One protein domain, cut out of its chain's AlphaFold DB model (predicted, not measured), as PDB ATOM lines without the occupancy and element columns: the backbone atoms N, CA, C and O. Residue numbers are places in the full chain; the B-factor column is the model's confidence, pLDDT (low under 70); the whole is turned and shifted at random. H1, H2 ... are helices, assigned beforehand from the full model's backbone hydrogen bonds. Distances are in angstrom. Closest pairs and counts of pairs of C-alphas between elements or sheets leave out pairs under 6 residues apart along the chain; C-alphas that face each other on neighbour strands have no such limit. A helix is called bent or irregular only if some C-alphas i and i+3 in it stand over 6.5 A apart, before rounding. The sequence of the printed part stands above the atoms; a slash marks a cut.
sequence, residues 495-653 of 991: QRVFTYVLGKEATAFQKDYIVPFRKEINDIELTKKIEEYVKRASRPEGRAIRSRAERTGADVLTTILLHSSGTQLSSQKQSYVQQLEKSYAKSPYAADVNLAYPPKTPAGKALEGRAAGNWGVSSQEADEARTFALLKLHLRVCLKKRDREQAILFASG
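Overview. This is residues 495 to 653 of the 991 residues of an uncharacterized protein of Ceraceosorus guamensis (UniProt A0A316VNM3). One long helix, H9, runs through the domain, with H1 beside it, running the opposite way. H2, H4 and H5 pack on H9, H3 packs on H4 away from H9, and the short H6 and H7 also pack on H9. The printed part has 159 residues with nine named helices, H1 to H9 in order, and no named strand; the class is all helix. It is compact, with a radius of gyration of the C-alphas of 16.4 A and spans of 52 by 39 by 25 A.

Arrangement. H9, residues 619 to 652, is the hub, touching six helices. H1, residues 495 to 521, touches it at a shallow tilt of 18 degrees, opposite ways; the closest C-alphas, of Ala 506 and Lys 641, are 4.7 A apart. H2, residues 524 to 536, touches residues 631 to 642 of H9 at a shallow tilt of 26 degrees, the same way, closest at C-alphas Val 534 and Leu 639, 6.2 A. H4, residues 556 to 563, and H5, residues 571 to 585, form a helical hairpin, closest at C-alphas Leu 562 and Gln 574, 6.3 A. Residues 579 to 585 of H5 touch H9 about perpendicular, 84 degrees, closest at C-alphas Tyr 584 and Ala 625, 3.9 A. H3, residues 539 to 552, touches H4 with residues 545 to 549 alone, closest at C-alphas Ala 549 and Val 556, 5.3 A, and is apart from H9. H6, residues 588 to 591, and H7, residues 593 to 596, touch H9, closest at C-alphas Tyr 589 and Ala 629, 6.1 A, and Val 593 and Ala 629, 5.7 A. H8, residues 602 to 606, touches no helix. Every O i to N i+4 pair is within hydrogen-bond range in H2, H3, H4, H5, H8 and H9, and 18 of 23 in H1; H6 and H7 are too short for such a pair.

Along the chain. H9 spans 49.0 A from C-alpha 619 at (-19.172, 17.619, 41.993) to C-alpha 652 at (-46.385, -17.528, 21.416). H1 begins at (-42.456, -18.919, 17.372), spans 36.2 A, and is only just irregular: C-alphas 512 and 515 are 6.8 A apart. H5 spans 21.3 A and H3 20.0 A.

Size, cuts and confidence. The C-alphas farthest apart, of Gly 616 and Gly 653, are 53.7 A apart. The printed part has no cut. The link from H8 to H9, residues 607 to 618, is long. Residues 537 and 608 to 609 have pLDDT under 70.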
ATOM      1  N   GLN A 495     -42.656 -19.108  15.932       87.50
ATOM      2  CA  GLN A 495     -42.456 -18.919  17.372       87.50
ATOM      3  C   GLN A 495     -40.991 -19.071  17.802       87.50
ATOM      4  O   GLN A 495     -40.536 -18.357  18.698       87.50
ATOM      5  N   ARG A 496     -40.236 -19.972  17.162       87.25
ATOM      6  CA  ARG A 496     -38.790 -20.134  17.365       87.25
ATOM      7  C   ARG A 496     -38.017 -18.920  16.865       87.25
ATOM      8  O   ARG A 496     -37.135 -18.469  17.583       87.25
ATOM      9  N   VAL A 497     -38.377 -18.359  15.710       85.44
ATOM     10  CA  VAL A 497     -37.785 -17.121  15.175       85.44
ATOM     11  C   VAL A 497     -37.981 -15.960  16.154       85.44
ATOM     12  O   VAL A 497     -36.991 -15.368  16.581       85.44
ATOM     13  N   PHE A 498     -39.214 -15.695  16.602       83.38
ATOM     14  CA  PHE A 498     -39.478 -14.648  17.601       83.38
ATOM     15  C   PHE A 498     -38.737 -14.898  18.925       83.38
ATOM     16  O   PHE A 498     -38.080 -13.995  19.437       83.38
ATOM     17  N   THR A 499     -38.777 -16.130  19.453       85.81
ATOM     18  CA  THR A 499     -38.079 -16.488  20.704       85.81
ATOM     19  C   THR A 499     -36.560 -16.318  20.579       85.81
ATOM     20  O   THR A 499     -35.930 -15.803  21.495       85.81
ATOM     21  N   TYR A 500     -35.960 -16.732  19.461       86.19
ATOM     22  CA  TYR A 500     -34.513 -16.665  19.244       86.19
ATOM     23  C   TYR A 500     -34.026 -15.223  19.088       86.19
ATOM     24  O   TYR A 500     -33.085 -14.813  19.767       86.19
ATOM     25  N   VAL A 501     -34.672 -14.454  18.208       82.62
ATOM     26  CA  VAL A 501     -34.261 -13.083  17.888       82.62
ATOM     27  C   VAL A 501     -34.495 -12.160  19.086       82.62
ATOM     28  O   VAL A 501     -33.556 -11.517  19.555       82.62
ATOM     29  N   LEU A 502     -35.713 -12.139  19.639       84.06
ATOM     30  CA  LEU A 502     -36.070 -11.210  20.718       84.06
ATOM     31  C   LEU A 502     -35.578 -11.682  22.097       84.06
ATOM     32  O   LEU A 502     -35.197 -10.860  22.927       84.06
ATOM     33  N   GLY A 503     -35.536 -12.996  22.348       86.94
ATOM     34  CA  GLY A 503     -35.086 -13.558  23.630       86.94
ATOM     35  C   GLY A 503     -33.581 -13.394  23.858       86.94
ATOM     36  O   GLY A 503     -33.137 -13.169  24.987       86.94
ATOM     37  N   LYS A 504     -32.784 -13.414  22.782       86.88
ATOM     38  CA  LYS A 504     -31.364 -13.054  22.846       86.88
ATOM     39  C   LYS A 504     -31.168 -11.578  23.214       86.88
ATOM     40  O   LYS A 504     -30.324 -11.293  24.060       86.88
ATOM     41  N   GLU A 505     -31.947 -10.662  22.633       86.56
ATOM     42  CA  GLU A 505     -31.917  -9.239  23.009       86.56
ATOM     43  C   GLU A 505     -32.336  -9.034  24.476       86.56
ATOM     44  O   GLU A 505     -31.611  -8.385  25.223       86.56
ATOM     45  N   ALA A 506     -33.433  -9.655  24.931       88.94
ATOM     46  CA  ALA A 506     -33.882  -9.586  26.330       88.94
ATOM     47  C   ALA A 506     -32.806 -10.064  27.329       88.94
ATOM     48  O   ALA A 506     -32.558  -9.424  28.354       88.94
ATOM     49  N   THR A 507     -32.106 -11.153  26.993       90.69
ATOM     50  CA  THR A 507     -30.997 -11.690  27.798       90.69
ATOM     51  C   THR A 507     -29.790 -10.740  27.820       90.69
ATOM     52  O   THR A 507     -29.181 -10.538  28.873       90.69
ATOM     53  N   ALA A 508     -29.455 -10.123  26.680       90.44
ATOM     54  CA  ALA A 508     -28.391  -9.122  26.584       90.44
ATOM     55  C   ALA A 508     -28.720  -7.855  27.395       90.44
ATOM     56  O   ALA A 508     -27.872  -7.377  28.142       90.44
ATOM     57  N   PHE A 509     -29.962  -7.356  27.347       92.81
ATOM     58  CA  PHE A 509     -30.405  -6.237  28.189       92.81
ATOM     59  C   PHE A 509     -30.226  -6.534  29.685       92.81
ATOM     60  O   PHE A 509     -29.686  -5.701  30.413       92.81
ATOM     61  N   GLN A 510     -30.587  -7.738  30.143       93.50
ATOM     62  CA  GLN A 510     -30.384  -8.135  31.539       93.50
ATOM     63  C   GLN A 510     -28.902  -8.140  31.944       93.50
ATOM     64  O   GLN A 510     -28.541  -7.581  32.983       93.50
ATOM     65  N   LYS A 511     -28.052  -8.794  31.147       94.25
ATOM     66  CA  LYS A 511     -26.649  -9.050  31.495       94.25
ATOM     67  C   LYS A 511     -25.745  -7.837  31.277       94.25
ATOM     68  O   LYS A 511     -24.941  -7.511  32.147       94.25
ATOM     69  N   ASP A 512     -25.864  -7.199  30.117       93.38
ATOM     70  CA  ASP A 512     -24.876  -6.245  29.609       93.38
ATOM     71  C   ASP A 512     -25.223  -4.786  29.963       93.38
ATOM     72  O   ASP A 512     -24.397  -3.897  29.755       93.38
ATOM     73  N   TYR A 513     -26.417  -4.551  30.529       94.88
ATOM     74  CA  TYR A 513     -26.927  -3.223  30.890       94.88
ATOM     75  C   TYR A 513     -27.592  -3.171  32.278       94.88
ATOM     76  O   TYR A 513     -27.086  -2.458  33.139       94.88
ATOM     77  N   ILE A 514     -28.664  -3.935  32.550       95.12
ATOM     78  CA  ILE A 514     -29.410  -3.849  33.832       95.12
ATOM     79  C   ILE A 514     -28.503  -4.144  35.036       95.12
ATOM     80  O   ILE A 514     -28.471  -3.363  35.988       95.12
ATOM     81  N   VAL A 515     -27.731  -5.239  34.998       93.62
ATOM     82  CA  VAL A 515     -26.805  -5.588  36.093       93.62
ATOM     83  C   VAL A 515     -25.681  -4.550  36.274       93.62
ATOM     84  O   VAL A 515     -25.432  -4.176  37.422       93.62
ATOM     85  N   PRO A 516     -25.011  -4.049  35.215       94.00
ATOM     86  CA  PRO A 516     -24.112  -2.899  35.319       94.00
ATOM     87  C   PRO A 516     -24.754  -1.638  35.912       94.00
ATOM     88  O   PRO A 516     -24.182  -1.075  36.839       94.00
ATOM     89  N   PHE A 517     -25.938  -1.222  35.447       95.19
ATOM     90  CA  PHE A 517     -26.592   0.000  35.929       95.19
ATOM     91  C   PHE A 517     -26.898  -0.046  37.425       95.19
ATOM     92  O   PHE A 517     -26.566   0.902  38.124       95.19
ATOM     93  N   ARG A 518     -27.441  -1.157  37.949       94.88
ATOM     94  CA  ARG A 518     -27.693  -1.289  39.400       94.88
ATOM     95  C   ARG A 518     -26.429  -1.075  40.242       94.88
ATOM     96  O   ARG A 518     -26.507  -0.491  41.315       94.88
ATOM     97  N   LYS A 519     -25.274  -1.548  39.758       93.69
ATOM     98  CA  LYS A 519     -23.979  -1.392  40.443       93.69
ATOM     99  C   LYS A 519     -23.433   0.032  40.361       93.69
ATOM    100  O   LYS A 519     -22.764   0.458  41.288       93.69
ATOM    101  N   GLU A 520     -23.686   0.722  39.253       93.31
ATOM    102  CA  GLU A 520     -23.218   2.093  39.024       93.31
ATOM    103  C   GLU A 520     -24.079   3.127  39.768       93.31
ATOM    104  O   GLU A 520     -23.542   4.072  40.327       93.31
ATOM    105  N   ILE A 521     -25.404   2.930  39.790       95.56
ATOM    106  CA  ILE A 521     -26.371   3.801  40.482       95.56
ATOM    107  C   ILE A 521     -26.257   3.642  42.002       95.56
ATOM    108  O   ILE A 521     -26.404   4.611  42.734       95.56
ATOM    109  N   ASN A 522     -26.021   2.413  42.481       94.06
ATOM    110  CA  ASN A 522     -25.871   2.070  43.902       94.06
ATOM    111  C   ASN A 522     -27.047   2.494  44.823       94.06
ATOM    112  O   ASN A 522     -26.922   2.471  46.045       94.06
ATOM    113  N   ASP A 523     -28.212   2.813  44.252       94.88
ATOM    114  CA  ASP A 523     -29.458   3.078  44.975       94.88
ATOM    115  C   ASP A 523     -30.466   1.948  44.717       94.88
ATOM    116  O   ASP A 523     -31.074   1.835  43.645       94.88
ATOM    117  N   ILE A 524     -30.618   1.070  45.710       93.50
ATOM    118  CA  ILE A 524     -31.513  -0.090  45.638       93.50
ATOM    119  C   ILE A 524     -32.984   0.349  45.681       93.50
ATOM    120  O   ILE A 524     -33.817  -0.301  45.058       93.50
ATOM    121  N   GLU A 525     -33.316   1.439  46.374       93.94
ATOM    122  CA  GLU A 525     -34.697   1.904  46.553       93.94
ATOM    123  C   GLU A 525     -35.247   2.457  45.231       93.94
ATOM    124  O   GLU A 525     -36.281   1.994  44.744       93.94
ATOM    125  N   LEU A 526     -34.493   3.354  44.584       95.62
ATOM    126  CA  LEU A 526     -34.872   3.956  43.302       95.62
ATOM    127  C   LEU A 526     -34.860   2.931  42.156       95.62
ATOM    128  O   LEU A 526     -35.804   2.875  41.364       95.62
ATOM    129  N   THR A 527     -33.841   2.065  42.078       95.81
ATOM    130  CA  THR A 527     -33.803   1.018  41.035       95.81
ATOM    131  C   THR A 527     -34.903  -0.030  41.226       95.81
ATOM    132  O   THR A 527     -35.527  -0.446  40.249       95.81
ATOM    133  N   LYS A 528     -35.232  -0.404  42.472       93.12
ATOM    134  CA  LYS A 528     -36.376  -1.280  42.774       93.12
ATOM    135  C   LYS A 528     -37.710  -0.625  42.414       93.12
ATOM    136  O   LYS A 528     -38.545  -1.308  41.829       93.12
ATOM    137  N   LYS A 529     -37.910   0.670  42.695       92.88
ATOM    138  CA  LYS A 529     -39.132   1.411  42.319       92.88
ATOM    139  C   LYS A 529     -39.359   1.398  40.802       92.88
ATOM    140  O   LYS A 529     -40.443   1.026  40.358       92.88
ATOM    141  N   ILE A 530     -38.316   1.686  40.013       95.69
ATOM    142  CA  ILE A 530     -38.352   1.583  38.541       95.69
ATOM    143  C   ILE A 530     -38.733   0.169  38.094       95.69
ATOM    144  O   ILE A 530     -39.596  -0.003  37.236       95.69
ATOM    145  N   GLU A 531     -38.109  -0.863  38.663       93.88
ATOM    146  CA  GLU A 531     -38.395  -2.247  38.279       93.88
ATOM    147  C   GLU A 531     -39.782  -2.732  38.718       93.88
ATOM    148  O   GLU A 531     -40.375  -3.555  38.020       93.88
ATOM    149  N   GLU A 532     -40.317  -2.233  39.835       89.12
ATOM    150  CA  GLU A 532     -41.699  -2.481  40.252       89.12
ATOM    151  C   GLU A 532     -42.692  -1.834  39.279       89.12
ATOM    152  O   GLU A 532     -43.583  -2.546  38.816       89.12
ATOM    153  N   TYR A 533     -42.493  -0.568  38.883       89.38
ATOM    154  CA  TYR A 533     -43.291   0.076  37.827       89.38
ATOM    155  C   TYR A 533     -43.218  -0.725  36.522       89.38
ATOM    156  O   TYR A 533     -44.239  -1.175  36.016       89.38
ATOM    157  N   VAL A 534     -42.018  -1.008  36.004       90.88
ATOM    158  CA  VAL A 534     -41.858  -1.748  34.739       90.88
ATOM    159  C   VAL A 534     -42.578  -3.102  34.778       90.88
ATOM    160  O   VAL A 534     -43.181  -3.493  33.779       90.88
ATOM    161  N   LYS A 535     -42.544  -3.819  35.910       82.88
ATOM    162  CA  LYS A 535     -43.201  -5.127  36.048       82.88
ATOM    163  C   LYS A 535     -44.717  -5.048  36.226       82.88
ATOM    164  O   LYS A 535     -45.407  -5.916  35.704       82.88
ATOM    165  N   ARG A 536     -45.223  -4.076  36.991       74.31
ATOM    166  CA  ARG A 536     -46.627  -4.034  37.445       74.31
ATOM    167  C   ARG A 536     -47.509  -3.052  36.678       74.31
ATOM    168  O   ARG A 536     -48.720  -3.239  36.687       74.31
ATOM    169  N   ALA A 537     -46.927  -2.035  36.040       66.00
ATOM    170  CA  ALA A 537     -47.672  -0.879  35.555       66.00
ATOM    171  C   ALA A 537     -48.776  -1.252  34.570       66.00
ATOM    172  O   ALA A 537     -48.528  -1.718  33.446       66.00
ATOM    173  N   SER A 538     -50.007  -0.974  34.985       76.62
ATOM    174  CA  SER A 538     -51.177  -1.138  34.135       76.62
ATOM    175  C   SER A 538     -51.175  -0.094  33.008       76.62
ATOM    176  O   SER A 538     -50.519   0.950  33.084       76.62
ATOM    177  N   ARG A 539     -51.924  -0.352  31.929       82.62
ATOM    178  CA  ARG A 539     -52.130   0.648  30.869       82.62
ATOM    179  C   ARG A 539     -52.738   1.968  31.393       82.62
ATOM    180  O   ARG A 539     -52.182   3.004  31.026       82.62
ATOM    181  N   PRO A 540     -53.807   1.982  32.224       82.06
ATOM    182  CA  PRO A 540     -54.333   3.236  32.768       82.06
ATOM    183  C   PRO A 540     -53.334   3.955  33.684       82.06
ATOM    184  O   PRO A 540     -53.149   5.154  33.513       82.06
ATOM    185  N   GLU A 541     -52.610   3.246  34.557       84.12
ATOM    186  CA  GLU A 541     -51.552   3.849  35.388       84.12
ATOM    187  C   GLU A 541     -50.469   4.504  34.520       84.12
ATOM    188  O   GLU A 541     -50.134   5.669  34.716       84.12
ATOM    189  N   GLY A 542     -49.981   3.805  33.490       87.88
ATOM    190  CA  GLY A 542     -49.014   4.366  32.547       87.88
ATOM    191  C   GLY A 542     -49.550   5.579  31.772       87.88
ATOM    192  O   GLY A 542     -48.777   6.486  31.463       87.88
ATOM    193  N   ARG A 543     -50.857   5.635  31.458       87.12
ATOM    194  CA  ARG A 543     -51.477   6.848  30.887       87.12
ATOM    195  C   ARG A 543     -51.493   7.989  31.901       87.12
ATOM    196  O   ARG A 543     -51.068   9.077  31.540       87.12
ATOM    197  N   ALA A 544     -51.922   7.744  33.139       88.31
ATOM    198  CA  ALA A 544     -51.991   8.761  34.189       88.31
ATOM    199  C   ALA A 544     -50.602   9.335  34.527       88.31
ATOM    200  O   ALA A 544     -50.437  10.547  34.600       88.31
ATOM    201  N   ILE A 545     -49.573   8.484  34.601       92.25
ATOM    202  CA  ILE A 545     -48.168   8.897  34.742       92.25
ATOM    203  C   ILE A 545     -47.730   9.830  33.602       92.25
ATOM    204  O   ILE A 545     -47.122  10.864  33.861       92.25
ATOM    205  N   ARG A 546     -48.041   9.508  32.339       91.25
ATOM    206  CA  ARG A 546     -47.679  10.380  31.203       91.25
ATOM    207  C   ARG A 546     -48.506  11.668  31.166       91.25
ATOM    208  O   ARG A 546     -47.931  12.715  30.910       91.25
ATOM    209  N   SER A 547     -49.800  11.594  31.480       90.12
ATOM    210  CA  SER A 547     -50.703  12.746  31.621       90.12
ATOM    211  C   SER A 547     -50.176  13.731  32.665       90.12
ATOM    212  O   SER A 547     -49.991  14.904  32.362       90.12
ATOM    213  N   ARG A 548     -49.814  13.241  33.860       91.56
ATOM    214  CA  ARG A 548     -49.250  14.067  34.935       91.56
ATOM    215  C   ARG A 548     -47.896  14.662  34.554       91.56
ATOM    216  O   ARG A 548     -47.681  15.841  34.818       91.56
ATOM    217  N   ALA A 549     -47.011  13.893  33.916       92.12
ATOM    218  CA  ALA A 549     -45.722  14.390  33.429       92.12
ATOM    219  C   ALA A 549     -45.907  15.529  32.404       92.12
ATOM    220  O   ALA A 549     -45.375  16.618  32.592       92.12
ATOM    221  N   GLU A 550     -46.744  15.321  31.378       89.00
ATOM    222  CA  GLU A 550     -47.055  16.340  30.362       89.00
ATOM    223  C   GLU A 550     -47.771  17.569  30.972       89.00
ATOM    224  O   GLU A 550     -47.496  18.695  30.568       89.00
ATOM    225  N   ARG A 551     -48.632  17.384  31.986       88.00
ATOM    226  CA  ARG A 551     -49.371  18.459  32.684       88.00
ATOM    227  C   ARG A 551     -48.515  19.283  33.650       88.00
ATOM    228  O   ARG A 551     -48.766  20.473  33.808       88.00
ATOM    229  N   THR A 552     -47.566  18.655  34.342       87.69
ATOM    230  CA  THR A 552     -46.692  19.319  35.331       87.69
ATOM    231  C   THR A 552     -45.364  19.782  34.739       87.69
ATOM    232  O   THR A 552     -44.603  20.452  35.427       87.69
ATOM    233  N   GLY A 553     -45.069  19.418  33.486       88.06
ATOM    234  CA  GLY A 553     -43.782  19.679  32.843       88.06
ATOM    235  C   GLY A 553     -42.612  18.883  33.432       88.06
ATOM    236  O   GLY A 553     -41.466  19.154  33.088       88.06
ATOM    237  N   ALA A 554     -42.882  17.910  34.307       90.75
ATOM    238  CA  ALA A 554     -41.869  17.083  34.950       90.75
ATOM    239  C   ALA A 554     -41.451  15.892  34.074       90.75
ATOM    240  O   ALA A 554     -42.220  15.366  33.262       90.75
ATOM    241  N   ASP A 555     -40.240  15.390  34.297       94.31
ATOM    242  CA  ASP A 555     -39.748  14.177  33.668       94.31
ATOM    243  C   ASP A 555     -40.638  12.977  34.032       94.31
ATOM    244  O   ASP A 555     -41.014  12.732  35.189       94.31
ATOM    245  N   VAL A 556     -40.942  12.154  33.029       95.50
ATOM    246  CA  VAL A 556     -41.722  10.927  33.221       95.50
ATOM    247  C   VAL A 556     -41.067   9.981  34.240       95.50
ATOM    248  O   VAL A 556     -41.780   9.271  34.946       95.50
ATOM    249  N   LEU A 557     -39.734   9.995  34.385       96.94
ATOM    250  CA  LEU A 557     -39.036   9.228  35.420       96.94
ATOM    251  C   LEU A 557     -39.352   9.736  36.834       96.94
ATOM    252  O   LEU A 557     -39.640   8.912  37.704       96.94
ATOM    253  N   THR A 558     -39.319  11.051  37.075       95.94
ATOM    254  CA  THR A 558     -39.723  11.637  38.365       95.94
ATOM    255  C   THR A 558     -41.154  11.240  38.677       95.94
ATOM    256  O   THR A 558     -41.440  10.729  39.759       95.94
ATOM    257  N   THR A 559     -42.042  11.383  37.694       94.81
ATOM    258  CA  THR A 559     -43.458  11.053  37.856       94.81
ATOM    259  C   THR A 559     -43.656   9.575  38.222       94.81
ATOM    260  O   THR A 559     -44.427   9.267  39.129       94.81
ATOM    261  N   ILE A 560     -42.902   8.652  37.607       94.69
ATOM    262  CA  ILE A 560     -42.868   7.227  37.990       94.69
ATOM    263  C   ILE A 560     -42.381   7.046  39.435       94.69
ATOM    264  O   ILE A 560     -43.032   6.362  40.224       94.69
ATOM    265  N   LEU A 561     -41.240   7.639  39.790       95.06
ATOM    266  CA  LEU A 561     -40.616   7.456  41.102       95.06
ATOM    267  C   LEU A 561     -41.492   7.985  42.249       95.06
ATOM    268  O   LEU A 561     -41.559   7.339  43.296       95.06
ATOM    269  N   LEU A 562     -42.175   9.115  42.042       92.56
ATOM    270  CA  LEU A 562     -43.022   9.767  43.046       92.56
ATOM    271  C   LEU A 562     -44.460   9.227  43.095       92.56
ATOM    272  O   LEU A 562     -45.033   9.174  44.180       92.56
ATOM    273  N   HIS A 563     -45.054   8.848  41.958       90.00
ATOM    274  CA  HIS A 563     -46.502   8.605  41.867       90.00
ATOM    275  C   HIS A 563     -46.914   7.196  41.416       90.00
ATOM    276  O   HIS A 563     -48.103   6.887  41.478       90.00
ATOM    277  N   SER A 564     -45.997   6.319  40.978       88.19
ATOM    278  CA  SER A 564     -46.406   4.951  40.620       88.19
ATOM    279  C   SER A 564     -46.866   4.146  41.838       88.19
ATOM    280  O   SER A 564     -46.436   4.386  42.971       88.19
ATOM    281  N   SER A 565     -47.641   3.093  41.585       81.19
ATOM    282  CA  SER A 565     -47.960   2.049  42.565       81.19
ATOM    283  C   SER A 565     -46.713   1.346  43.133       81.19
ATOM    284  O   SER A 565     -45.566   1.562  42.709       81.19
ATOM    285  N   GLY A 566     -46.940   0.463  44.111       79.31
ATOM    286  CA  GLY A 566     -45.916  -0.383  44.723       79.31
ATOM    287  C   GLY A 566     -45.241   0.262  45.930       79.31
ATOM    288  O   GLY A 566     -45.863   1.011  46.678       79.31
ATOM    289  N   THR A 567     -43.963  -0.062  46.142       83.19
ATOM    290  CA  THR A 567     -43.186   0.455  47.281       83.19
ATOM    291  C   THR A 567     -43.178   1.987  47.258       83.19
ATOM    292  O   THR A 567     -42.871   2.579  46.224       83.19
ATOM    293  N   GLN A 568     -43.510   2.633  48.376       84.56
ATOM    294  CA  GLN A 568     -43.459   4.091  48.492       84.56
ATOM    295  C   GLN A 568     -42.067   4.550  48.928       84.56
ATOM    296  O   GLN A 568     -41.457   3.931  49.799       84.56
ATOM    297  N   LEU A 569     -41.576   5.627  48.311       89.50
ATOM    298  CA  LEU A 569     -40.321   6.269  48.704       89.50
ATOM    299  C   LEU A 569     -40.532   7.074  49.990       89.50
ATOM    300  O   LEU A 569     -41.579   7.702  50.162       89.50
ATOM    301  N   SER A 570     -39.532   7.110  50.870       91.25
ATOM    302  CA  SER A 570     -39.549   8.016  52.032       91.25
ATOM    303  C   SER A 570     -39.608   9.492  51.602       91.25
ATOM    304  O   SER A 570     -39.109   9.839  50.533       91.25
ATOM    305  N   SER A 571     -40.149  10.393  52.432       90.62
ATOM    306  CA  SER A 571     -40.237  11.828  52.092       90.62
ATOM    307  C   SER A 571     -38.871  12.438  51.750       90.62
ATOM    308  O   SER A 571     -38.759  13.212  50.806       90.62
ATOM    309  N   GLN A 572     -37.805  12.012  52.439       93.00
ATOM    310  CA  GLN A 572     -36.428  12.404  52.122       93.00
ATOM    311  C   GLN A 572     -36.002  11.939  50.717       93.00
ATOM    312  O   GLN A 572     -35.356  12.686  49.987       93.00
ATOM    313  N   LYS A 573     -36.376  10.718  50.314       93.81
ATOM    314  CA  LYS A 573     -36.107  10.194  48.966       93.81
ATOM    315  C   LYS A 573     -36.950  10.868  47.891       93.81
ATOM    316  O   LYS A 573     -36.443  11.065  46.794       93.81
ATOM    317  N   GLN A 574     -38.184  11.266  48.194       93.25
ATOM    318  CA  GLN A 574     -39.019  12.046  47.276       93.25
ATOM    319  C   GLN A 574     -38.377  13.411  46.978       93.25
ATOM    320  O   GLN A 574     -38.189  13.753  45.812       93.25
ATOM    321  N   SER A 575     -37.936  14.135  48.015       94.50
ATOM    322  CA  SER A 575     -37.181  15.387  47.855       94.50
ATOM    323  C   SER A 575     -35.869  15.179  47.090       94.50
ATOM    324  O   SER A 575     -35.528  15.977  46.221       94.50
ATOM    325  N   TYR A 576     -35.156  14.077  47.351       95.88
ATOM    326  CA  TYR A 576     -33.942  13.726  46.612       95.88
ATOM    327  C   TYR A 576     -34.213  13.465  45.121       95.88
ATOM    328  O   TYR A 576     -33.439  13.911  44.286       95.88
ATOM    329  N   VAL A 577     -35.323  12.815  44.750       95.94
ATOM    330  CA  VAL A 577     -35.693  12.617  43.333       95.94
ATOM    331  C   VAL A 577     -35.932  13.951  42.617       95.94
ATOM    332  O   VAL A 577     -35.437  14.128  41.506       95.94
ATOM    333  N   GLN A 578     -36.612  14.905  43.259       94.38
ATOM    334  CA  GLN A 578     -36.811  16.254  42.707       94.38
ATOM    335  C   GLN A 578     -35.482  17.015  42.555       94.38
ATOM    336  O   GLN A 578     -35.270  17.719  41.570       94.38
ATOM    337  N   GLN A 579     -34.556  16.839  43.501       94.81
ATOM    338  CA  GLN A 579     -33.202  17.386  43.402       94.81
ATOM    339  C   GLN A 579     -32.416  16.767  42.232       94.81
ATOM    340  O   GLN A 579     -31.830  17.500  41.441       94.81
ATOM    341  N   LEU A 580     -32.453  15.436  42.080       96.62
ATOM    342  CA  LEU A 580     -31.813  14.721  40.970       96.62
ATOM    343  C   LEU A 580     -32.314  15.212  39.600       96.62
ATOM    344  O   LEU A 580     -31.509  15.410  38.691       96.62
ATOM    345  N   GLU A 581     -33.625  15.423  39.458       94.56
ATOM    346  CA  GLU A 581     -34.226  15.985  38.246       94.56
ATOM    347  C   GLU A 581     -33.741  17.409  37.980       94.56
ATOM    348  O   GLU A 581     -33.299  17.695  36.872       94.56
ATOM    349  N   LYS A 582     -33.750  18.288  38.991       92.81
ATOM    350  CA  LYS A 582     -33.282  19.675  38.857       92.81
ATOM    351  C   LYS A 582     -31.817  19.754  38.413       92.81
ATOM    352  O   LYS A 582     -31.484  20.555  37.540       92.81
ATOM    353  N   SER A 583     -30.955  18.907  38.975       93.38
ATOM    354  CA  SER A 583     -29.543  18.811  38.584       93.38
ATOM    355  C   SER A 583     -29.393  18.240  37.161       93.38
ATOM    356  O   SER A 583     -28.562  18.708  36.381       93.38
ATOM    357  N   TYR A 584     -30.234  17.278  36.763       94.31
ATOM    358  CA  TYR A 584     -30.269  16.728  35.400       94.31
ATOM    359  C   TYR A 584     -30.766  17.725  34.347       94.31
ATOM    360  O   TYR A 584     -30.155  17.821  33.282       94.31
ATOM    361  N   ALA A 585     -31.817  18.484  34.657       91.62
ATOM    362  CA  ALA A 585     -32.444  19.499  33.811       91.62
ATOM    363  C   ALA A 585     -31.477  20.619  33.385       91.62
ATOM    364  O   ALA A 585     -31.668  21.251  32.356       91.62
ATOM    365  N   LYS A 586     -30.384  20.837  34.125       88.81
ATOM    366  CA  LYS A 586     -29.328  21.810  33.782       88.81
ATOM    367  C   LYS A 586     -28.074  21.162  33.178       88.81
ATOM    368  O   LYS A 586     -27.058  21.826  32.993       88.81
ATOM    369  N   SER A 587     -28.106  19.854  32.909       92.00
ATOM    370  CA  SER A 587     -26.926  19.068  32.531       92.00
ATOM    371  C   SER A 587     -26.900  18.664  31.048       92.00
ATOM    372  O   SER A 587     -27.953  18.463  30.435       92.00
ATOM    373  N   PRO A 588     -25.711  18.378  30.479       91.75
ATOM    374  CA  PRO A 588     -25.583  17.801  29.137       91.75
ATOM    375  C   PRO A 588     -26.320  16.463  28.943       91.75
ATOM    376  O   PRO A 588     -26.573  16.057  27.807       91.75
ATOM    377  N   TYR A 589     -26.671  15.759  30.028       93.31
ATOM    378  CA  TYR A 589     -27.420  14.504  29.953       93.31
ATOM    379  C   TYR A 589     -28.882  14.695  29.536       93.31
ATOM    380  O   TYR A 589     -29.466  13.753  29.003       93.31
ATOM    381  N   ALA A 590     -29.469  15.877  29.741       91.75
ATOM    382  CA  ALA A 590     -30.821  16.161  29.268       91.75
ATOM    383  C   ALA A 590     -30.889  16.215  27.734       91.75
ATOM    384  O   ALA A 590     -31.834  15.700  27.135       91.75
ATOM    385  N   ALA A 591     -29.834  16.736  27.100       89.94
ATOM    386  CA  ALA A 591     -29.660  16.739  25.653       89.94
ATOM    387  C   ALA A 591     -29.275  15.357  25.084       89.94
ATOM    388  O   ALA A 591     -29.893  14.885  24.125       89.94
ATOM    389  N   ASP A 592     -28.279  14.683  25.677       90.88
ATOM    390  CA  ASP A 592     -27.830  13.345  25.265       90.88
ATOM    391  C   ASP A 592     -27.630  12.421  26.479       90.88
ATOM    392  O   ASP A 592     -26.522  12.219  26.984       90.88
ATOM    393  N   VAL A 593     -28.719  11.780  26.918       93.19
ATOM    394  CA  VAL A 593     -28.717  10.828  28.046       93.19
ATOM    395  C   VAL A 593     -27.780   9.631  27.815       93.19
ATOM    396  O   VAL A 593     -27.381   8.950  28.760       93.19
ATOM    397  N   ASN A 594     -27.366   9.371  26.566       92.38
ATOM    398  CA  ASN A 594     -26.411   8.307  26.263       92.38
ATOM    399  C   ASN A 594     -25.015   8.609  26.836       92.38
ATOM    400  O   ASN A 594     -24.285   7.666  27.133       92.38
ATOM    401  N   LEU A 595     -24.664   9.878  27.086       92.44
ATOM    402  CA  LEU A 595     -23.407  10.272  27.744       92.44
ATOM    403  C   LEU A 595     -23.230   9.645  29.143       92.44
ATOM    404  O   LEU A 595     -22.113   9.599  29.658       92.44
ATOM    405  N   ALA A 596     -24.307   9.150  29.764       94.25
ATOM    406  CA  ALA A 596     -24.266   8.462  31.052       94.25
ATOM    407  C   ALA A 596     -23.980   6.946  30.961       94.25
ATOM    408  O   ALA A 596     -23.834   6.305  32.001       94.25
ATOM    409  N   TYR A 597     -23.884   6.333  29.768       93.31
ATOM    410  CA  TYR A 597     -23.640   4.885  29.650       93.31
ATOM    411  C   TYR A 597     -22.319   4.465  30.336       93.31
ATOM    412  O   TYR A 597     -21.248   4.916  29.927       93.31
ATOM    413  N   PRO A 598     -22.336   3.530  31.314       90.38
ATOM    414  CA  PRO A 598     -21.121   3.094  31.991       90.38
ATOM    415  C   PRO A 598     -20.119   2.467  31.005       90.38
ATOM    416  O   PRO A 598     -20.531   1.610  30.209       90.38
ATOM    417  N   PRO A 599     -18.805   2.768  31.092       86.69
ATOM    418  CA  PRO A 599     -17.786   2.310  30.131       86.69
ATOM    419  C   PRO A 599     -17.675   0.786  29.952       86.69
ATOM    420  O   PRO A 599     -17.099   0.293  28.985       86.69
ATOM    421  N   LYS A 600     -18.210   0.003  30.898       85.75
ATOM    422  CA  LYS A 600     -18.231  -1.469  30.835       85.75
ATOM    423  C   LYS A 600     -19.329  -2.011  29.906       85.75
ATOM    424  O   LYS A 600     -19.176  -3.126  29.401       85.75
ATOM    425  N   THR A 601     -20.398  -1.244  29.672       89.50
ATOM    426  CA  THR A 601     -21.515  -1.613  28.780       89.50
ATOM    427  C   THR A 601     -21.092  -1.561  27.303       89.50
ATOM    428  O   THR A 601     -20.134  -0.861  26.970       89.50
ATOM    429  N   PRO A 602     -21.771  -2.274  26.381       88.12
ATOM    430  CA  PRO A 602     -21.457  -2.194  24.952       88.12
ATOM    431  C   PRO A 602     -21.597  -0.772  24.387       88.12
ATOM    432  O   PRO A 602     -20.698  -0.317  23.686       88.12
ATOM    433  N   ALA A 603     -22.664  -0.052  24.752       87.00
ATOM    434  CA  ALA A 603     -22.866   1.343  24.349       87.00
ATOM    435  C   ALA A 603     -21.782   2.278  24.915       87.00
ATOM    436  O   ALA A 603     -21.211   3.064  24.168       87.00
ATOM    437  N   GLY A 604     -21.412   2.132  26.195       87.25
ATOM    438  CA  GLY A 604     -20.353   2.938  26.817       87.25
ATOM    439  C   GLY A 604     -18.977   2.773  26.158       87.25
ATOM    440  O   GLY A 604     -18.195   3.717  26.125       87.25
ATOM    441  N   LYS A 605     -18.688   1.605  25.567       87.69
ATOM    442  CA  LYS A 605     -17.467   1.387  24.766       87.69
ATOM    443  C   LYS A 605     -17.509   2.105  23.418       87.69
ATOM    444  O   LYS A 605     -16.475   2.576  22.962       87.69
ATOM    445  N   ALA A 606     -18.684   2.183  22.795       83.50
ATOM    446  CA  ALA A 606     -18.882   2.835  21.500       83.50
ATOM    447  C   ALA A 606     -18.851   4.374  21.572       83.50
ATOM    448  O   ALA A 606     -18.797   5.029  20.539       83.50
ATOM    449  N   LEU A 607     -18.868   4.958  22.776       81.12
ATOM    450  CA  LEU A 607     -18.761   6.408  22.975       81.12
ATOM    451  C   LEU A 607     -17.322   6.946  22.869       81.12
ATOM    452  O   LEU A 607     -17.150   8.159  22.890       81.12
ATOM    453  N   GLU A 608     -16.300   6.084  22.782       65.56
ATOM    454  CA  GLU A 608     -14.881   6.452  22.575       65.56
ATOM    455  C   GLU A 608     -14.334   7.558  23.511       65.56
ATOM    456  O   GLU A 608     -13.427   8.306  23.160       65.56
ATOM    457  N   GLY A 609     -14.866   7.662  24.735       62.34
ATOM    458  CA  GLY A 609     -14.464   8.694  25.700       62.34
ATOM    459  C   GLY A 609     -15.283   9.990  25.653       62.34
ATOM    460  O   GLY A 609     -14.974  10.912  26.405       62.34
ATOM    461  N   ARG A 610     -16.361  10.060  24.857       71.88
ATOM    462  CA  ARG A 610     -17.421  11.073  25.006       71.88
ATOM    463  C   ARG A 610     -18.131  10.909  26.354       71.88
ATOM    464  O   ARG A 610     -19.131  10.201  26.456       71.88
ATOM    465  N   ALA A 611     -17.618  11.576  27.379       74.00
ATOM    466  CA  ALA A 611     -18.338  11.851  28.617       74.00
ATOM    467  C   ALA A 611     -19.036  13.219  28.528       74.00
ATOM    468  O   ALA A 611     -18.667  14.055  27.700       74.00
ATOM    469  N   ALA A 612     -19.997  13.478  29.417       77.75
ATOM    470  CA  ALA A 612     -20.293  14.859  29.782       77.75
ATOM    471  C   ALA A 612     -19.015  15.450  30.411       77.75
ATOM    472  O   ALA A 612     -18.486  14.885  31.371       77.75
ATOM    473  N   GLY A 613     -18.469  16.517  29.816       78.69
ATOM    474  CA  GLY A 613     -17.329  17.248  30.383       78.69
ATOM    475  C   GLY A 613     -17.724  17.982  31.668       78.69
ATOM    476  O   GLY A 613     -18.856  17.863  32.113       78.69
ATOM    477  N   ASN A 614     -16.837  18.780  32.260       82.06
ATOM    478  CA  ASN A 614     -17.269  19.680  33.333       82.06
ATOM    479  C   ASN A 614     -18.090  20.841  32.736       82.06
ATOM    480  O   ASN A 614     -17.567  21.560  31.886       82.06
ATOM    481  N   TRP A 615     -19.336  21.033  33.188       88.19
ATOM    482  CA  TRP A 615     -20.213  22.144  32.775       88.19
ATOM    483  C   TRP A 615     -20.335  23.269  33.824       88.19
ATOM    484  O   TRP A 615     -21.257  24.072  33.765       88.19
ATOM    485  N   GLY A 616     -19.384  23.361  34.763       87.62
ATOM    486  CA  GLY A 616     -19.261  24.494  35.694       87.62
ATOM    487  C   GLY A 616     -20.019  24.346  37.017       87.62
ATOM    488  O   GLY A 616     -20.062  25.293  37.796       87.62
ATOM    489  N   VAL A 617     -20.583  23.167  37.280       90.94
ATOM    490  CA  VAL A 617     -21.337  22.840  38.501       90.94
ATOM    491  C   VAL A 617     -20.464  22.201  39.586       90.94
ATOM    492  O   VAL A 617     -19.306  21.839  39.358       90.94
ATOM    493  N   SER A 618     -21.024  22.037  40.788       93.88
ATOM    494  CA  SER A 618     -20.364  21.290  41.866       93.88
ATOM    495  C   SER A 618     -20.241  19.791  41.539       93.88
ATOM    496  O   SER A 618     -21.032  19.249  40.769       93.88
ATOM    497  N   SER A 619     -19.284  19.083  42.162       92.50
ATOM    498  CA  SER A 619     -19.172  17.619  41.993       92.50
ATOM    499  C   SER A 619     -20.456  16.900  42.407       92.50
ATOM    500  O   SER A 619     -20.871  15.967  41.733       92.50
ATOM    501  N   GLN A 620     -21.102  17.364  43.482       93.94
ATOM    502  CA  GLN A 620     -22.359  16.800  43.963       93.94
ATOM    503  C   GLN A 620     -23.473  16.942  42.913       93.94
ATOM    504  O   GLN A 620     -24.130  15.964  42.582       93.94
ATOM    505  N   GLU A 621     -23.650  18.135  42.348       94.25
ATOM    506  CA  GLU A 621     -24.656  18.408  41.313       94.25
ATOM    507  C   GLU A 621     -24.379  17.623  40.016       94.25
ATOM    508  O   GLU A 621     -25.301  17.095  39.391       94.25
ATOM    509  N   ALA A 622     -23.104  17.453  39.646       94.56
ATOM    510  CA  ALA A 622     -22.705  16.598  38.530       94.56
ATOM    511  C   ALA A 622     -23.025  15.110  38.774       94.56
ATOM    512  O   ALA A 622     -23.522  14.427  37.871       94.56
ATOM    513  N   ASP A 623     -22.776  14.611  39.988       94.69
ATOM    514  CA  ASP A 623     -23.089  13.237  40.395       94.69
ATOM    515  C   ASP A 623     -24.608  12.999  40.486       94.69
ATOM    516  O   ASP A 623     -25.095  11.945  40.064       94.69
ATOM    517  N   GLU A 624     -25.378  13.986  40.948       96.25
ATOM    518  CA  GLU A 624     -26.846  13.982  40.962       96.25
ATOM    519  C   GLU A 624     -27.418  13.907  39.537       96.25
ATOM    520  O   GLU A 624     -28.162  12.977  39.207       96.25
ATOM    521  N   ALA A 625     -26.990  14.809  38.649       95.94
ATOM    522  CA  ALA A 625     -27.393  14.818  37.244       95.94
ATOM    523  C   ALA A 625     -27.078  13.486  36.537       95.94
ATOM    524  O   ALA A 625     -27.915  12.916  35.824       95.94
ATOM    525  N   ARG A 626     -25.876  12.941  36.778       96.00
ATOM    526  CA  ARG A 626     -25.452  11.638  36.249       96.00
ATOM    527  C   ARG A 626     -26.284  10.490  36.818       96.00
ATOM    528  O   ARG A 626     -26.603   9.552  36.084       96.00
ATOM    529  N   THR A 627     -26.648  10.547  38.096       97.38
ATOM    530  CA  THR A 627     -27.479   9.532  38.759       97.38
ATOM    531  C   THR A 627     -28.875   9.482  38.142       97.38
ATOM    532  O   THR A 627     -29.350   8.395  37.807       97.38
ATOM    533  N   PHE A 628     -29.502  10.633  37.885       97.75
ATOM    534  CA  PHE A 628     -30.788  10.690  37.183       97.75
ATOM    535  C   PHE A 628     -30.691  10.150  35.749       97.75
ATOM    536  O   PHE A 628     -31.499   9.316  35.337       97.75
ATOM    537  N   ALA A 629     -29.650  10.535  35.005       97.06
ATOM    538  CA  ALA A 629     -29.408  10.028  33.655       97.06
ATOM    539  C   ALA A 629     -29.226   8.496  33.629       97.06
ATOM    540  O   ALA A 629     -29.796   7.807  32.779       97.06
ATOM    541  N   LEU A 630     -28.498   7.933  34.602       97.69
ATOM    542  CA  LEU A 630     -28.373   6.484  34.784       97.69
ATOM    543  C   LEU A 630     -29.716   5.819  35.130       97.69
ATOM    544  O   LEU A 630     -30.005   4.745  34.597       97.69
ATOM    545  N   LEU A 631     -30.550   6.439  35.970       98.44
ATOM    546  CA  LEU A 631     -31.902   5.954  36.279       98.44
ATOM    547  C   LEU A 631     -32.805   5.967  35.027       98.44
ATOM    548  O   LEU A 631     -33.499   4.977  34.780       98.44
ATOM    549  N   LYS A 632     -32.728   6.997  34.166       97.81
ATOM    550  CA  LYS A 632     -33.426   7.025  32.862       97.81
ATOM    551  C   LYS A 632     -32.936   5.913  31.931       97.81
ATOM    552  O   LYS A 632     -33.750   5.212  31.326       97.81
ATOM    553  N   LEU A 633     -31.621   5.681  31.840       97.44
ATOM    554  CA  LEU A 633     -31.065   4.563  31.063       97.44
ATOM    555  C   LEU A 633     -31.484   3.191  31.624       97.44
ATOM    556  O   LEU A 633     -31.727   2.256  30.854       97.44
ATOM    557  N   HIS A 634     -31.602   3.066  32.946       98.00
ATOM    558  CA  HIS A 634     -32.088   1.861  33.610       98.00
ATOM    559  C   HIS A 634     -33.571   1.607  33.291       98.00
ATOM    560  O   HIS A 634     -33.901   0.512  32.829       98.00
ATOM    561  N   LEU A 635     -34.436   2.625  33.408       98.00
ATOM    562  CA  LEU A 635     -35.842   2.579  32.982       98.00
ATOM    563  C   LEU A 635     -35.959   2.163  31.506       98.00
ATOM    564  O   LEU A 635     -36.615   1.163  31.205       98.00
ATOM    565  N   ARG A 636     -35.248   2.848  30.596       97.00
ATOM    566  CA  ARG A 636     -35.196   2.535  29.155       97.00
ATOM    567  C   ARG A 636     -34.904   1.055  28.907       97.00
ATOM    568  O   ARG A 636     -35.585   0.416  28.105       97.00
ATOM    569  N   VAL A 637     -33.876   0.497  29.548       96.25
ATOM    570  CA  VAL A 637     -33.460  -0.892  29.297       96.25
ATOM    571  C   VAL A 637     -34.400  -1.907  29.956       96.25
ATOM    572  O   VAL A 637     -34.703  -2.927  29.333       96.25
ATOM    573  N   CYS A 638     -34.916  -1.629  31.154       96.12
ATOM    574  CA  CYS A 638     -35.944  -2.457  31.785       96.12
ATOM    575  C   CYS A 638     -37.220  -2.518  30.918       96.12
ATOM    576  O   CYS A 638     -37.721  -3.611  30.651       96.12
ATOM    577  N   LEU A 639     -37.673  -1.383  30.373       95.50
ATOM    578  CA  LEU A 639     -38.790  -1.322  29.421       95.50
ATOM    579  C   LEU A 639     -38.481  -2.054  28.107       95.50
ATOM    580  O   LEU A 639     -39.311  -2.830  27.640       95.50
ATOM    581  N   LYS A 640     -37.282  -1.888  27.523       93.94
ATOM    582  CA  LYS A 640     -36.862  -2.651  26.329       93.94
ATOM    583  C   LYS A 640     -36.920  -4.158  26.561       93.94
ATOM    584  O   LYS A 640     -37.424  -4.877  25.699       93.94
ATOM    585  N   LYS A 641     -36.422  -4.636  27.705       93.44
ATOM    586  CA  LYS A 641     -36.464  -6.054  28.084       93.44
ATOM    587  C   LYS A 641     -37.913  -6.546  28.194       93.44
ATOM    588  O   LYS A 641     -38.274  -7.479  27.477       93.44
ATOM    589  N   ARG A 642     -38.742  -5.871  28.999       90.94
ATOM    590  CA  ARG A 642     -40.168  -6.195  29.182       90.94
ATOM    591  C   ARG A 642     -40.926  -6.217  27.855       90.94
ATOM    592  O   ARG A 642     -41.693  -7.136  27.593       90.94
ATOM    593  N   ASP A 643     -40.691  -5.238  26.987       91.50
ATOM    594  CA  ASP A 643     -41.340  -5.162  25.678       91.50
ATOM    595  C   ASP A 643     -40.908  -6.315  24.749       91.50
ATOM    596  O   ASP A 643     -41.705  -6.779  23.934       91.50
ATOM    597  N   ARG A 644     -39.674  -6.835  24.869       88.62
ATOM    598  CA  ARG A 644     -39.287  -8.078  24.176       88.62
ATOM    599  C   ARG A 644     -39.991  -9.299  24.761       88.62
ATOM    600  O   ARG A 644     -40.446 -10.137  23.989       88.62
ATOM    601  N   GLU A 645     -40.127  -9.382  26.079       87.38
ATOM    602  CA  GLU A 645     -40.845 -10.469  26.759       87.38
ATOM    603  C   GLU A 645     -42.334 -10.483  26.358       87.38
ATOM    604  O   GLU A 645     -42.825 -11.502  25.871       87.38
ATOM    605  N   GLN A 646     -43.018  -9.333  26.389       85.69
ATOM    606  CA  GLN A 646     -44.406  -9.191  25.924       85.69
ATOM    607  C   GLN A 646     -44.585  -9.511  24.432       85.69
ATOM    608  O   GLN A 646     -45.559 -10.166  24.054       85.69
ATOM    609  N   ALA A 647     -43.637  -9.125  23.572       86.88
ATOM    610  CA  ALA A 647     -43.667  -9.500  22.158       86.88
ATOM    611  C   ALA A 647     -43.489 -11.019  21.942       86.88
ATOM    612  O   ALA A 647     -44.135 -11.597  21.064       86.88
ATOM    613  N   ILE A 648     -42.659 -11.690  22.752       84.56
ATOM    614  CA  ILE A 648     -42.494 -13.154  22.720       84.56
ATOM    615  C   ILE A 648     -43.760 -13.863  23.214       84.56
ATOM    616  O   ILE A 648     -44.160 -14.854  22.597       84.56
ATOM    617  N   LEU A 649     -44.403 -13.370  24.279       82.25
ATOM    618  CA  LEU A 649     -45.681 -13.897  24.775       82.25
ATOM    619  C   LEU A 649     -46.766 -13.780  23.696       82.25
ATOM    620  O   LEU A 649     -47.353 -14.788  23.296       82.25
ATOM    621  N   PHE A 650     -46.941 -12.587  23.120       82.44
ATOM    622  CA  PHE A 650     -47.907 -12.341  22.047       82.44
ATOM    623  C   PHE A 650     -47.684 -13.249  20.824       82.44
ATOM    624  O   PHE A 650     -48.625 -13.878  20.332       82.44
ATOM    625  N   ALA A 651     -46.431 -13.405  20.380       83.12
ATOM    626  CA  ALA A 651     -46.067 -14.316  19.291       83.12
ATOM    627  C   ALA A 651     -46.222 -15.808  19.643       83.12
ATOM    628  O   ALA A 651     -46.418 -16.644  18.754       83.12
ATOM    629  N   SER A 652     -46.159 -16.161  20.928       80.81
ATOM    630  CA  SER A 652     -46.385 -17.528  21.416       80.81
ATOM    631  C   SER A 652     -47.876 -17.903  21.474       80.81
ATOM    632  O   SER A 652     -48.205 -19.096  21.428       80.81
ATOM    633  N   GLY A 653     -48.768 -16.907  21.490       80.38
ATOM    634  CA  GLY A 653     -50.221 -17.067  21.450       80.38
ATOM    635  C   GLY A 653     -50.770 -17.682  20.151       80.38
ATOM    636  O   GLY A 653     -50.054 -17.960  19.186       80.38
TER     637      GLY A 653